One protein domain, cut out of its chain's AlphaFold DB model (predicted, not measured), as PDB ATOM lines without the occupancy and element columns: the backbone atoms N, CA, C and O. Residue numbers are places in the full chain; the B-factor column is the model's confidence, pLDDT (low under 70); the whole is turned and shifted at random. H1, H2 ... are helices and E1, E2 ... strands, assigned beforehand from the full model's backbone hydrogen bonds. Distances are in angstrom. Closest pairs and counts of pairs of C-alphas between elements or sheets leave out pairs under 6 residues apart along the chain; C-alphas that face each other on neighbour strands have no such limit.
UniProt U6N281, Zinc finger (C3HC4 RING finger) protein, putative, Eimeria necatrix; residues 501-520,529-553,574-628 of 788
ATOM      1  N   ILE A 501      41.429 -32.254 -37.448       92.00
ATOM      2  CA  ILE A 501      41.439 -33.706 -37.298       92.00
ATOM      3  C   ILE A 501      42.591 -34.129 -36.388       92.00
ATOM      4  O   ILE A 501      43.756 -33.776 -36.576       92.00
ATOM      5  N   PHE A 502      42.259 -34.964 -35.412       92.69
ATOM      6  CA  PHE A 502      43.236 -35.595 -34.542       92.69
ATOM      7  C   PHE A 502      43.551 -36.967 -35.118       92.69
ATOM      8  O   PHE A 502      42.649 -37.786 -35.285       92.69
ATOM      9  N   LEU A 503      44.818 -37.242 -35.426       93.88
ATOM     10  CA  LEU A 503      45.211 -38.611 -35.746       93.88
ATOM     11  C   LEU A 503      44.965 -39.498 -34.525       93.88
ATOM     12  O   LEU A 503      45.245 -39.115 -33.386       93.88
ATOM     13  N   HIS A 504      44.452 -40.702 -34.762       92.94
ATOM     14  CA  HIS A 504      44.330 -41.716 -33.729       92.94
ATOM     15  C   HIS A 504      45.716 -41.929 -33.069       92.94
ATOM     16  O   HIS A 504      46.696 -42.067 -33.803       92.94
ATOM     17  N   PRO A 505      45.842 -42.019 -31.722       92.69
ATOM     18  CA  PRO A 505      47.137 -42.082 -31.029       92.69
ATOM     19  C   PRO A 505      48.129 -43.111 -31.588       92.69
ATOM     20  O   PRO A 505      49.317 -42.843 -31.669       92.69
ATOM     21  N   PHE A 506      47.631 -44.265 -32.037       95.69
ATOM     22  CA  PHE A 506      48.413 -45.277 -32.753       95.69
ATOM     23  C   PHE A 506      48.986 -44.811 -34.109       95.69
ATOM     24  O   PHE A 506      50.160 -45.029 -34.369       95.69
ATOM     25  N   CYS A 507      48.206 -44.129 -34.956       96.19
ATOM     26  CA  CYS A 507      48.714 -43.541 -36.204       96.19
ATOM     27  C   CYS A 507      49.781 -42.473 -35.913       96.19
ATOM     28  O   CYS A 507      50.790 -42.404 -36.605       96.19
ATOM     29  N   TYR A 508      49.595 -41.690 -34.845       95.19
ATOM     30  CA  TYR A 508      50.611 -40.751 -34.370       95.19
ATOM     31  C   TYR A 508      51.879 -41.466 -33.867       95.19
ATOM     32  O   TYR A 508      52.978 -41.045 -34.197       95.19
ATOM     33  N   GLN A 509      51.751 -42.576 -33.128       96.00
ATOM     34  CA  GLN A 509      52.887 -43.404 -32.693       96.00
ATOM     35  C   GLN A 509      53.661 -44.017 -33.868       96.00
ATOM     36  O   GLN A 509      54.886 -44.043 -33.816       96.00
ATOM     37  N   LEU A 510      52.972 -44.466 -34.924       97.00
ATOM     38  CA  LEU A 510      53.606 -44.966 -36.150       97.00
ATOM     39  C   LEU A 510      54.458 -43.882 -36.822       97.00
ATOM     40  O   LEU A 510      55.641 -44.105 -37.066       97.00
ATOM     41  N   LEU A 511      53.884 -42.695 -37.054       96.88
ATOM     42  CA  LEU A 511      54.614 -41.562 -37.636       96.88
ATOM     43  C   LEU A 511      55.768 -41.097 -36.739       96.88
ATOM     44  O   LEU A 511      56.837 -40.771 -37.239       96.88
ATOM     45  N   LEU A 512      55.575 -41.090 -35.416       95.94
ATOM     46  CA  LEU A 512      56.613 -40.691 -34.468       95.94
ATOM     47  C   LEU A 512      57.771 -41.699 -34.426       95.94
ATOM     48  O   LEU A 512      58.918 -41.286 -34.304       95.94
ATOM     49  N   HIS A 513      57.497 -43.001 -34.553       97.38
ATOM     50  CA  HIS A 513      58.536 -44.029 -34.675       97.38
ATOM     51  C   HIS A 513      59.318 -43.884 -35.988       97.38
ATOM     52  O   HIS A 513      60.545 -43.919 -35.973       97.38
ATOM     53  N   GLU A 514      58.618 -43.662 -37.106       97.50
ATOM     54  CA  GLU A 514      59.236 -43.405 -38.414       97.50
ATOM     55  C   GLU A 514      60.118 -42.140 -38.394       97.50
ATOM     56  O   GLU A 514      61.221 -42.137 -38.931       97.50
ATOM     57  N   ALA A 515      59.684 -41.098 -37.677       96.69
ATOM     58  CA  ALA A 515      60.428 -39.861 -37.433       96.69
ATOM     59  C   ALA A 515      61.551 -39.987 -36.371       96.69
ATOM     60  O   ALA A 515      62.081 -38.980 -35.901       96.69
ATOM     61  N   GLY A 516      61.911 -41.203 -35.941       96.50
ATOM     62  CA  GLY A 516      62.990 -41.440 -34.972       96.50
ATOM     63  C   GLY A 516      62.690 -40.983 -33.536       96.50
ATOM     64  O   GLY A 516      63.605 -40.855 -32.726       96.50
ATOM     65  N   GLY A 517      61.419 -40.740 -33.207       95.00
ATOM     66  CA  GLY A 517      60.956 -40.267 -31.901       95.00
ATOM     67  C   GLY A 517      60.809 -38.747 -31.776       95.00
ATOM     68  O   GLY A 517      60.297 -38.286 -30.755       95.00
ATOM     69  N   ASP A 518      61.221 -37.966 -32.781       93.31
ATOM     70  CA  ASP A 518      61.184 -36.501 -32.737       93.31
ATOM     71  C   ASP A 518      59.880 -35.948 -33.358       93.31
ATOM     72  O   ASP A 518      59.652 -36.104 -34.560       93.31
ATOM     73  N   PRO A 519      59.010 -35.266 -32.584       90.94
ATOM     74  CA  PRO A 519      57.774 -34.695 -33.115       90.94
ATOM     75  C   PRO A 519      58.004 -33.526 -34.088       90.94
ATOM     76  O   PRO A 519      57.083 -33.173 -34.823       90.94
ATOM     77  N   SER A 520      59.194 -32.914 -34.112       92.00
ATOM     78  CA  SER A 520      59.537 -31.841 -35.057       92.00
ATOM     79  C   SER A 520      59.854 -32.350 -36.469       92.00
ATOM     80  O   SER A 520      59.780 -31.576 -37.423       92.00
ATOM     81  N   VAL A 529      46.702 -39.564 -48.133       95.06
ATOM     82  CA  VAL A 529      46.395 -40.459 -47.013       95.06
ATOM     83  C   VAL A 529      44.902 -40.778 -46.960       95.06
ATOM     84  O   VAL A 529      44.063 -39.946 -46.607       95.06
ATOM     85  N   GLN A 530      44.563 -42.034 -47.254       94.88
ATOM     86  CA  GLN A 530      43.202 -42.543 -47.122       94.88
ATOM     87  C   GLN A 530      42.800 -42.647 -45.643       94.88
ATOM     88  O   GLN A 530      43.466 -43.306 -44.843       94.88
ATOM     89  N   LEU A 531      41.665 -42.051 -45.276       94.69
ATOM     90  CA  LEU A 531      41.093 -42.196 -43.937       94.69
ATOM     91  C   LEU A 531      40.286 -43.501 -43.850       94.69
ATOM     92  O   LEU A 531      39.306 -43.684 -44.567       94.69
ATOM     93  N   LEU A 532      40.703 -44.407 -42.964       94.69
ATOM     94  CA  LEU A 532      40.075 -45.714 -42.734       94.69
ATOM     95  C   LEU A 532      38.858 -45.626 -41.806       94.69
ATOM     96  O   LEU A 532      37.930 -46.427 -41.918       94.69
ATOM     97  N   SER A 533      38.885 -44.693 -40.854       92.62
ATOM     98  CA  SER A 533      37.810 -44.478 -39.884       92.62
ATOM     99  C   SER A 533      37.835 -43.042 -39.373       92.62
ATOM    100  O   SER A 533      38.902 -42.509 -39.070       92.62
ATOM    101  N   LEU A 534      36.657 -42.430 -39.243       92.50
ATOM    102  CA  LEU A 534      36.457 -41.121 -38.623       92.50
ATOM    103  C   LEU A 534      35.520 -41.279 -37.428       92.50
ATOM    104  O   LEU A 534      34.311 -41.441 -37.591       92.50
ATOM    105  N   GLN A 535      36.073 -41.218 -36.220       88.50
ATOM    106  CA  GLN A 535      35.312 -41.335 -34.985       88.50
ATOM    107  C   GLN A 535      34.983 -39.936 -34.427       88.50
ATOM    108  O   GLN A 535      35.901 -39.204 -34.042       88.50
ATOM    109  N   PRO A 536      33.701 -39.524 -34.363       85.81
ATOM    110  CA  PRO A 536      33.322 -38.245 -33.774       85.81
ATOM    111  C   PRO A 536      33.527 -38.283 -32.254       85.81
ATOM    112  O   PRO A 536      32.897 -39.067 -31.539       85.81
ATOM    113  N   LEU A 537      34.394 -37.409 -31.743       76.81
ATOM    114  CA  LEU A 537      34.809 -37.421 -30.339       76.81
ATOM    115  C   LEU A 537      33.646 -37.106 -29.377       76.81
ATOM    116  O   LEU A 537      33.554 -37.671 -28.285       76.81
ATOM    117  N   GLN A 538      32.725 -36.240 -29.808       69.69
ATOM    118  CA  GLN A 538      31.556 -35.814 -29.035       69.69
ATOM    119  C   GLN A 538      30.636 -36.993 -28.664       69.69
ATOM    120  O   GLN A 538      30.165 -37.079 -27.530       69.69
ATOM    121  N   GLN A 539      30.437 -37.945 -29.585       58.66
ATOM    122  CA  GLN A 539      29.582 -39.112 -29.352       58.66
ATOM    123  C   GLN A 539      30.208 -40.069 -28.330       58.66
ATOM    124  O   GLN A 539      29.506 -40.579 -27.453       58.66
ATOM    125  N   GLN A 540      31.532 -40.261 -28.382       61.88
ATOM    126  CA  GLN A 540      32.237 -41.039 -27.364       61.88
ATOM    127  C   GLN A 540      32.096 -40.377 -25.991       61.88
ATOM    128  O   GLN A 540      31.839 -41.078 -25.017       61.88
ATOM    129  N   GLN A 541      32.201 -39.048 -25.898       65.94
ATOM    130  CA  GLN A 541      32.064 -38.348 -24.620       65.94
ATOM    131  C   GLN A 541      30.644 -38.459 -24.038       65.94
ATOM    132  O   GLN A 541      30.511 -38.683 -22.838       65.94
ATOM    133  N   GLN A 542      29.594 -38.388 -24.862       65.31
ATOM    134  CA  GLN A 542      28.201 -38.503 -24.405       65.31
ATOM    135  C   GLN A 542      27.821 -39.946 -24.018       65.31
ATOM    136  O   GLN A 542      27.245 -40.178 -22.955       65.31
ATOM    137  N   GLN A 543      28.218 -40.943 -24.816       65.44
ATOM    138  CA  GLN A 543      27.989 -42.357 -24.494       65.44
ATOM    139  C   GLN A 543      28.849 -42.813 -23.300       65.44
ATOM    140  O   GLN A 543      28.402 -43.592 -22.454       65.44
ATOM    141  N   GLN A 544      30.069 -42.279 -23.171       68.56
ATOM    142  CA  GLN A 544      30.898 -42.470 -21.983       68.56
ATOM    143  C   GLN A 544      30.360 -41.679 -20.783       68.56
ATOM    144  O   GLN A 544      30.556 -42.140 -19.669       68.56
ATOM    145  N   GLN A 545      29.643 -40.560 -20.954       68.50
ATOM    146  CA  GLN A 545      28.907 -39.904 -19.864       68.50
ATOM    147  C   GLN A 545      27.737 -40.761 -19.372       68.50
ATOM    148  O   GLN A 545      27.612 -40.920 -18.166       68.50
ATOM    149  N   GLN A 546      26.944 -41.382 -20.252       71.81
ATOM    150  CA  GLN A 546      25.897 -42.329 -19.834       71.81
ATOM    151  C   GLN A 546      26.486 -43.545 -19.099       71.81
ATOM    152  O   GLN A 546      26.075 -43.846 -17.977       71.81
ATOM    153  N   ARG A 547      27.532 -44.182 -19.652       68.44
ATOM    154  CA  ARG A 547      28.267 -45.249 -18.941       68.44
ATOM    155  C   ARG A 547      28.899 -44.754 -17.635       68.44
ATOM    156  O   ARG A 547      28.904 -45.490 -16.655       68.44
ATOM    157  N   ARG A 548      29.396 -43.513 -17.583       63.66
ATOM    158  CA  ARG A 548      29.913 -42.891 -16.354       63.66
ATOM    159  C   ARG A 548      28.806 -42.572 -15.359       63.66
ATOM    160  O   ARG A 548      29.117 -42.641 -14.189       63.66
ATOM    161  N   GLN A 549      27.569 -42.266 -15.744       69.44
ATOM    162  CA  GLN A 549      26.466 -42.108 -14.785       69.44
ATOM    163  C   GLN A 549      26.110 -43.456 -14.144       69.44
ATOM    164  O   GLN A 549      25.988 -43.530 -12.925       69.44
ATOM    165  N   GLN A 550      26.077 -44.539 -14.930       67.12
ATOM    166  CA  GLN A 550      25.909 -45.898 -14.397       67.12
ATOM    167  C   GLN A 550      27.094 -46.326 -13.504       67.12
ATOM    168  O   GLN A 550      26.887 -46.875 -12.427       67.12
ATOM    169  N   GLN A 551      28.341 -46.010 -13.877       62.88
ATOM    170  CA  GLN A 551      29.536 -46.334 -13.073       62.88
ATOM    171  C   GLN A 551      29.835 -45.337 -11.931       62.88
ATOM    172  O   GLN A 551      30.599 -45.655 -11.016       62.88
ATOM    173  N   GLN A 552      29.230 -44.143 -11.921       55.12
ATOM    174  CA  GLN A 552      29.410 -43.125 -10.871       55.12
ATOM    175  C   GLN A 552      28.773 -43.524  -9.542       55.12
ATOM    176  O   GLN A 552      29.086 -42.904  -8.531       55.12
ATOM    177  N   GLN A 553      27.947 -44.569  -9.495       59.19
ATOM    178  CA  GLN A 553      27.521 -45.145  -8.220       59.19
ATOM    179  C   GLN A 553      28.597 -46.041  -7.574       59.19
ATOM    180  O   GLN A 553      28.485 -46.336  -6.391       59.19
ATOM    181  N   CYS A 574      33.881 -29.682 -32.164       81.38
ATOM    182  CA  CYS A 574      33.570 -30.986 -32.754       81.38
ATOM    183  C   CYS A 574      34.813 -31.632 -33.394       81.38
ATOM    184  O   CYS A 574      34.926 -31.732 -34.614       81.38
ATOM    185  N   ALA A 575      35.752 -32.075 -32.561       83.69
ATOM    186  CA  ALA A 575      36.917 -32.833 -32.995       83.69
ATOM    187  C   ALA A 575      36.526 -34.232 -33.515       83.69
ATOM    188  O   ALA A 575      35.648 -34.909 -32.963       83.69
ATOM    189  N   LYS A 576      37.221 -34.689 -34.558       90.75
ATOM    190  CA  LYS A 576      37.145 -36.060 -35.081       90.75
ATOM    191  C   LYS A 576      38.495 -36.741 -34.882       90.75
ATOM    192  O   LYS A 576      39.533 -36.130 -35.140       90.75
ATOM    193  N   LEU A 577      38.468 -37.997 -34.444       92.56
ATOM    194  CA  LEU A 577      39.646 -38.852 -34.380       92.56
ATOM    195  C   LEU A 577      39.717 -39.690 -35.662       92.56
ATOM    196  O   LEU A 577      38.785 -40.442 -35.951       92.56
ATOM    197  N   ALA A 578      40.789 -39.551 -36.434       94.62
ATOM    198  CA  ALA A 578      40.975 -40.252 -37.698       94.62
ATOM    199  C   ALA A 578      41.970 -41.409 -37.566       94.62
ATOM    200  O   ALA A 578      43.125 -41.204 -37.192       94.62
ATOM    201  N   GLU A 579      41.551 -42.619 -37.936       95.44
ATOM    202  CA  GLU A 579      42.499 -43.662 -38.329       95.44
ATOM    203  C   GLU A 579      42.883 -43.440 -39.794       95.44
ATOM    204  O   GLU A 579      42.036 -43.511 -40.684       95.44
ATOM    205  N   ALA A 580      44.162 -43.170 -40.033       95.75
ATOM    206  CA  ALA A 580      44.751 -43.011 -41.355       95.75
ATOM    207  C   ALA A 580      45.380 -44.329 -41.832       95.75
ATOM    208  O   ALA A 580      45.989 -45.043 -41.030       95.75
ATOM    209  N   ASN A 581      45.273 -44.628 -43.128       96.38
ATOM    210  CA  ASN A 581      46.124 -45.617 -43.777       96.38
ATOM    211  C   ASN A 581      47.501 -44.990 -44.029       96.38
ATOM    212  O   ASN A 581      47.609 -44.005 -44.758       96.38
ATOM    213  N   LEU A 582      48.535 -45.559 -43.415       96.94
ATOM    214  CA  LEU A 582      49.911 -45.071 -43.490       96.94
ATOM    215  C   LEU A 582      50.847 -46.070 -44.193       96.94
ATOM    216  O   LEU A 582      52.056 -45.881 -44.163       96.94
ATOM    217  N   ASP A 583      50.325 -47.113 -44.845       95.94
ATOM    218  CA  ASP A 583      51.150 -48.197 -45.404       95.94
ATOM    219  C   ASP A 583      52.146 -47.713 -46.482       95.94
ATOM    220  O   ASP A 583      53.213 -48.296 -46.639       95.94
ATOM    221  N   GLY A 584      51.831 -46.621 -47.194       95.81
ATOM    222  CA  GLY A 584      52.742 -45.954 -48.142       95.81
ATOM    223  C   GLY A 584      53.661 -44.883 -47.529       95.81
ATOM    224  O   GLY A 584      54.487 -44.319 -48.239       95.81
ATOM    225  N   TRP A 585      53.504 -44.588 -46.237       96.31
ATOM    226  CA  TRP A 585      54.220 -43.544 -45.487       96.31
ATOM    227  C   TRP A 585      55.239 -44.090 -44.485       96.31
ATOM    228  O   TRP A 585      56.020 -43.324 -43.929       96.31
ATOM    229  N   LEU A 586      55.202 -45.395 -44.221       97.44
ATOM    230  CA  LEU A 586      56.009 -46.055 -43.203       97.44
ATOM    231  C   LEU A 586      57.025 -46.982 -43.861       97.44
ATOM    232  O   LEU A 586      56.696 -47.744 -44.772       97.44
ATOM    233  N   SER A 587      58.255 -46.976 -43.356       97.88
ATOM    234  CA  SER A 587      59.256 -47.958 -43.747       97.88
ATOM    235  C   SER A 587      58.795 -49.386 -43.415       97.88
ATOM    236  O   SER A 587      58.092 -49.613 -42.420       97.88
ATOM    237  N   PRO A 588      59.265 -50.400 -44.169       98.06
ATOM    238  CA  PRO A 588      59.028 -51.804 -43.831       98.06
ATOM    239  C   PRO A 588      59.474 -52.174 -42.407       98.06
ATOM    240  O   PRO A 588      58.879 -53.053 -41.793       98.06
ATOM    241  N   ALA A 589      60.482 -51.481 -41.860       97.94
ATOM    242  CA  ALA A 589      60.959 -51.680 -40.494       97.94
ATOM    243  C   ALA A 589      59.926 -51.230 -39.442       97.94
ATOM    244  O   ALA A 589      59.653 -51.974 -38.498       97.94
ATOM    245  N   THR A 590      59.303 -50.059 -39.617       98.19
ATOM    246  CA  THR A 590      58.214 -49.599 -38.739       98.19
ATOM    247  C   THR A 590      56.972 -50.480 -38.891       98.19
ATOM    248  O   THR A 590      56.390 -50.889 -37.884       98.19
ATOM    249  N   LEU A 591      56.603 -50.865 -40.119       97.94
ATOM    250  CA  LEU A 591      55.496 -51.803 -40.354       97.94
ATOM    251  C   LEU A 591      55.728 -53.158 -39.662       97.94
ATOM    252  O   LEU A 591      54.811 -53.686 -39.036       97.94
ATOM    253  N   GLN A 592      56.955 -53.689 -39.702       97.81
ATOM    254  CA  GLN A 592      57.329 -54.920 -39.002       97.81
ATOM    255  C   GLN A 592      57.287 -54.756 -37.473       97.81
ATOM    256  O   GLN A 592      56.804 -55.651 -36.781       97.81
ATOM    257  N   HIS A 593      57.742 -53.619 -36.930       98.19
ATOM    258  CA  HIS A 593      57.710 -53.354 -35.486       98.19
ATOM    259  C   HIS A 593      56.280 -53.372 -34.919       98.19
ATOM    260  O   HIS A 593      56.045 -53.911 -33.838       98.19
ATOM    261  N   PHE A 594      55.321 -52.813 -35.663       98.12
ATOM    262  CA  PHE A 594      53.920 -52.684 -35.247       98.12
ATOM    263  C   PHE A 594      52.973 -53.708 -35.896       98.12
ATOM    264  O   PHE A 594      51.754 -53.578 -35.769       98.12
ATOM    265  N   GLU A 595      53.492 -54.749 -36.560       97.81
ATOM    266  CA  GLU A 595      52.681 -55.701 -37.335       97.81
ATOM    267  C   GLU A 595      51.569 -56.353 -36.491       97.81
ATOM    268  O   GLU A 595      50.424 -56.476 -36.933       97.81
ATOM    269  N   ALA A 596      51.884 -56.739 -35.251       97.25
ATOM    270  CA  ALA A 596      50.922 -57.347 -34.334       97.25
ATOM    271  C   ALA A 596      49.754 -56.399 -33.994       97.25
ATOM    272  O   ALA A 596      48.594 -56.818 -34.007       97.25
ATOM    273  N   ASP A 597      50.040 -55.117 -33.755       96.81
ATOM    274  CA  ASP A 597      49.026 -54.105 -33.445       96.81
ATOM    275  C   ASP A 597      48.222 -53.686 -34.687       96.81
ATOM    276  O   ASP A 597      47.004 -53.514 -34.594       96.81
ATOM    277  N   LEU A 598      48.860 -53.608 -35.863       96.81
ATOM    278  CA  LEU A 598      48.184 -53.408 -37.151       96.81
ATOM    279  C   LEU A 598      47.180 -54.538 -37.426       96.81
ATOM    280  O   LEU A 598      46.003 -54.274 -37.692       96.81
ATOM    281  N   ARG A 599      47.603 -55.803 -37.275       97.19
ATOM    282  CA  ARG A 599      46.728 -56.982 -37.406       97.19
ATOM    283  C   ARG A 599      45.579 -56.949 -36.394       97.19
ATOM    284  O   ARG A 599      44.431 -57.178 -36.776       97.19
ATOM    285  N   ARG A 600      45.861 -56.623 -35.127       96.44
ATOM    286  CA  ARG A 600      44.851 -56.497 -34.061       96.44
ATOM    287  C   ARG A 600      43.814 -55.417 -34.380       96.44
ATOM    288  O   ARG A 600      42.620 -55.656 -34.206       96.44
ATOM    289  N   ARG A 601      44.236 -54.256 -34.889       95.06
ATOM    290  CA  ARG A 601      43.328 -53.176 -35.308       95.06
ATOM    291  C   ARG A 601      42.489 -53.548 -36.518       95.06
ATOM    292  O   ARG A 601      41.293 -53.275 -36.518       95.06
ATOM    293  N   GLU A 602      43.056 -54.224 -37.514       95.44
ATOM    294  CA  GLU A 602      42.259 -54.676 -38.658       95.44
ATOM    295  C   GLU A 602      41.229 -55.742 -38.250       95.44
ATOM    296  O   GLU A 602      40.095 -55.711 -38.724       95.44
ATOM    297  N   GLN A 603      41.557 -56.629 -37.304       96.06
ATOM    298  CA  GLN A 603      40.572 -57.531 -36.694       96.06
ATOM    299  C   GLN A 603      39.468 -56.759 -35.953       96.06
ATOM    300  O   GLN A 603      38.290 -57.059 -36.146       96.06
ATOM    301  N   GLN A 604      39.814 -55.733 -35.166       93.56
ATOM    302  CA  GLN A 604      38.833 -54.869 -34.494       93.56
ATOM    303  C   GLN A 604      37.924 -54.141 -35.496       93.56
ATOM    304  O   GLN A 604      36.704 -54.166 -35.330       93.56
ATOM    305  N   ARG A 605      38.473 -53.576 -36.581       93.94
ATOM    306  CA  ARG A 605      37.686 -52.957 -37.663       93.94
ATOM    307  C   ARG A 605      36.773 -53.961 -38.362       93.94
ATOM    308  O   ARG A 605      35.617 -53.639 -38.623       93.94
ATOM    309  N   LYS A 606      37.239 -55.186 -38.632       95.62
ATOM    310  CA  LYS A 606      36.399 -56.262 -39.193       95.62
ATOM    311  C   LYS A 606      35.231 -56.611 -38.268       95.62
ATOM    312  O   LYS A 606      34.095 -56.625 -38.735       95.62
ATOM    313  N   GLN A 607      35.477 -56.793 -36.970       95.19
ATOM    314  CA  GLN A 607      34.419 -57.039 -35.980       95.19
ATOM    315  C   GLN A 607      33.448 -55.853 -35.856       95.19
ATOM    316  O   GLN A 607      32.238 -56.053 -35.766       95.19
ATOM    317  N   GLN A 608      33.946 -54.612 -35.891       90.69
ATOM    318  CA  GLN A 608      33.104 -53.416 -35.843       90.69
ATOM    319  C   GLN A 608      32.213 -53.297 -37.086       90.69
ATOM    320  O   GLN A 608      31.012 -53.077 -36.937       90.69
ATOM    321  N   ARG A 609      32.763 -53.508 -38.292       93.50
ATOM    322  CA  ARG A 609      31.987 -53.546 -39.545       93.50
ATOM    323  C   ARG A 609      30.936 -54.657 -39.517       93.50
ATOM    324  O   ARG A 609      29.794 -54.402 -39.877       93.50
ATOM    325  N   GLN A 610      31.277 -55.847 -39.017       96.62
ATOM    326  CA  GLN A 610      30.328 -56.957 -38.874       96.62
ATOM    327  C   GLN A 610      29.170 -56.609 -37.922       96.62
ATOM    328  O   GLN A 610      28.011 -56.833 -38.263       96.62
ATOM    329  N   ARG A 611      29.456 -56.004 -36.759       94.19
ATOM    330  CA  ARG A 611      28.423 -55.534 -35.816       94.19
ATOM    331  C   ARG A 611      27.553 -54.424 -36.409       94.19
ATOM    332  O   ARG A 611      26.344 -54.434 -36.205       94.19
ATOM    333  N   GLN A 612      28.144 -53.488 -37.158       93.06
ATOM    334  CA  GLN A 612      27.397 -52.442 -37.863       93.06
ATOM    335  C   GLN A 612      26.473 -53.039 -38.930       93.06
ATOM    336  O   GLN A 612      25.290 -52.728 -38.919       93.06
ATOM    337  N   GLN A 613      26.961 -53.960 -39.763       95.25
ATOM    338  CA  GLN A 613      26.151 -54.657 -40.772       95.25
ATOM    339  C   GLN A 613      25.012 -55.478 -40.149       95.25
ATOM    340  O   GLN A 613      23.901 -55.478 -40.669       95.25
ATOM    341  N   GLN A 614      25.249 -56.149 -39.016       95.81
ATOM    342  CA  GLN A 614      24.195 -56.854 -38.277       95.81
ATOM    343  C   GLN A 614      23.151 -55.886 -37.702       95.81
ATOM    344  O   GLN A 614      21.952 -56.139 -37.825       95.81
ATOM    345  N   GLY A 615      23.586 -54.765 -37.118       95.31
ATOM    346  CA  GLY A 615      22.700 -53.720 -36.602       95.31
ATOM    347  C   GLY A 615      21.880 -53.037 -37.700       95.31
ATOM    348  O   GLY A 615      20.680 -52.835 -37.531       95.31
ATOM    349  N   GLU A 616      22.493 -52.750 -38.847       95.81
ATOM    350  CA  GLU A 616      21.833 -52.196 -40.030       95.81
ATOM    351  C   GLU A 616      20.834 -53.193 -40.627       95.81
ATOM    352  O   GLU A 616      19.689 -52.829 -40.876       95.81
ATOM    353  N   ALA A 617      21.198 -54.473 -40.758       95.50
ATOM    354  CA  ALA A 617      20.278 -55.517 -41.208       95.50
ATOM    355  C   ALA A 617      19.093 -55.708 -40.241       95.50
ATOM    356  O   ALA A 617      17.961 -55.915 -40.684       95.50
ATOM    357  N   ALA A 618      19.317 -55.609 -38.927       95.75
ATOM    358  CA  ALA A 618      18.251 -55.643 -37.925       95.75
ATOM    359  C   ALA A 618      17.350 -54.396 -37.999       95.75
ATOM    360  O   ALA A 618      16.124 -54.521 -37.962       95.75
ATOM    361  N   ALA A 619      17.932 -53.205 -38.174       95.75
ATOM    362  CA  ALA A 619      17.194 -51.958 -38.362       95.75
ATOM    363  C   ALA A 619      16.372 -51.971 -39.661       95.75
ATOM    364  O   ALA A 619      15.196 -51.617 -39.637       95.75
ATOM    365  N   ALA A 620      16.940 -52.462 -40.766       97.31
ATOM    366  CA  ALA A 620      16.257 -52.635 -42.044       97.31
ATOM    367  C   ALA A 620      15.102 -53.642 -41.942       97.31
ATOM    368  O   ALA A 620      14.009 -53.367 -42.432       97.31
ATOM    369  N   ARG A 621      15.285 -54.768 -41.234       97.00
ATOM    370  CA  ARG A 621      14.193 -55.713 -40.927       97.00
ATOM    371  C   ARG A 621      13.091 -55.064 -40.088       97.00
ATOM    372  O   ARG A 621      11.919 -55.255 -40.395       97.00
ATOM    373  N   LYS A 622      13.443 -54.271 -39.068       96.75
ATOM    374  CA  LYS A 622      12.468 -53.540 -38.240       96.75
ATOM    375  C   LYS A 622      11.711 -52.481 -39.049       96.75
ATOM    376  O   LYS A 622      10.498 -52.373 -38.905       96.75
ATOM    377  N   ALA A 623      12.396 -51.748 -39.925       96.88
ATOM    378  CA  ALA A 623      11.786 -50.781 -40.835       96.88
ATOM    379  C   ALA A 623      10.855 -51.463 -41.852       96.88
ATOM    380  O   ALA A 623       9.738 -50.999 -42.059       96.88
ATOM    381  N   ALA A 624      11.265 -52.601 -42.423       97.50
ATOM    382  CA  ALA A 624      10.434 -53.392 -43.330       97.50
ATOM    383  C   ALA A 624       9.188 -53.959 -42.627       97.50
ATOM    384  O   ALA A 624       8.093 -53.897 -43.179       97.50
ATOM    385  N   ALA A 625       9.326 -54.446 -41.389       97.38
ATOM    386  CA  ALA A 625       8.201 -54.905 -40.575       97.38
ATOM    387  C   ALA A 625       7.236 -53.760 -40.218       97.38
ATOM    388  O   ALA A 625       6.023 -53.931 -40.317       97.38
ATOM    389  N   ALA A 626       7.754 -52.577 -39.870       97.25
ATOM    390  CA  ALA A 626       6.938 -51.389 -39.617       97.25
ATOM    391  C   ALA A 626       6.202 -50.910 -40.884       97.25
ATOM    392  O   ALA A 626       5.019 -50.587 -40.818       97.25
ATOM    393  N   ALA A 627       6.865 -50.927 -42.045       97.00
ATOM    394  CA  ALA A 627       6.247 -50.607 -43.330       97.00
ATOM    395  C   ALA A 627       5.160 -51.625 -43.722       97.00
ATOM    396  O   ALA A 627       4.089 -51.231 -44.179       97.00
ATOM    397  N   ALA A 628       5.390 -52.921 -43.486       97.12
ATOM    398  CA  ALA A 628       4.393 -53.968 -43.708       97.12
ATOM    399  C   ALA A 628       3.177 -53.819 -42.773       97.12
ATOM    400  O   ALA A 628       2.041 -53.941 -43.227       97.12
TER     401      ALA A 628
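What this domain is: This is residues 501 to 520, 529 to 553 and 574 to 628 of the 788 residues of the protein "Zinc finger (C3HC4 RING finger) protein, putative" of Eimeria necatrix (UniProt U6N281). A small body, made of a three-stranded sheet with the short helix H1 at its side and the short helix H3 next to H1, has two helical arms sticking out of it: residues 606 to 628 of the long helix H4, and residues 540 to 553, of which 540 to 551 belong to H2. H4 makes most of the length, while H2 leaves the end of strand E2 in another direction. The 100 printed residues hold four named helices and three named strands, in the order E1 H1 E2 H2 E3 H3 H4; the sheet runs E1 E3 E2, mixed, and the class is mostly helix. The whole is loose, with a radius of gyration of the C-alphas of 18.2 A, and elongated, spanning 59 by 34 by 24 A.

Where its parts are: E1 is residues 501 to 503, 6.4 A long, beginning at C-alpha 501 (41.439, -33.706, -37.298). H1 is residues 505 to 514, 14.2 A. E2 is residues 531 to 536, 13.4 A, and H2 is residues 537 to 551, 20.1 A, starting at C-alpha 537 (34.809, -37.421, -30.339). E3 is residues 576 to 580, 12.1 A. H3 is residues 588 to 593, 8.6 A. H4 is residues 595 to 628, 48.7 A, ending at C-alpha 628 (4.393, -53.968, -43.708).

How they stand to each other: E3 is the inner strand. E1 is parallel to it at 47 degrees, with N 578 and O 502 2.8 A apart, within hydrogen-bond range. E2 is antiparallel to E3 at 163 degrees, with N 535 and O 577 at 2.8 A and N 579 and O 533 at 2.9 A. H1 is on the sheet at a height of 6.9 A, only just over none of its strands, with 2 C-alphas falling on E1; the closest C-alphas of H1 and E3 are those of Cys 507 and Ala 580, 6.5 A apart. H1 and H3 only just touch, with 3 pairs of C-alphas within 8 A, the closest being Glu 514 and Thr 590 at 6.3 A; they run opposite ways at a steep tilt of 53 degrees. H2 only grazes the sheet with residues 537 to 539. H3 and H4 meet only through their link, and H4 is apart from E1, E2, E3, H1 and H2. In H1, H2, H3 and H4 every O i to N i+4 pair is within hydrogen-bond range.

The domain as a whole: The C-alphas farthest apart are those of Gly 516 and Ala 628, 60.6 A. Residues 521 to 528 are not printed, with 19.7 A between C-alphas 520 and 529; nor are residues 554 to 573, with 29.0 A between C-alphas 553 and 574. Of the links printed whole, E3 to H3 is short and the others are tight. The mean pLDDT of the printed part is 90.1; residues 538 to 545 and 547 to 553 are under 70.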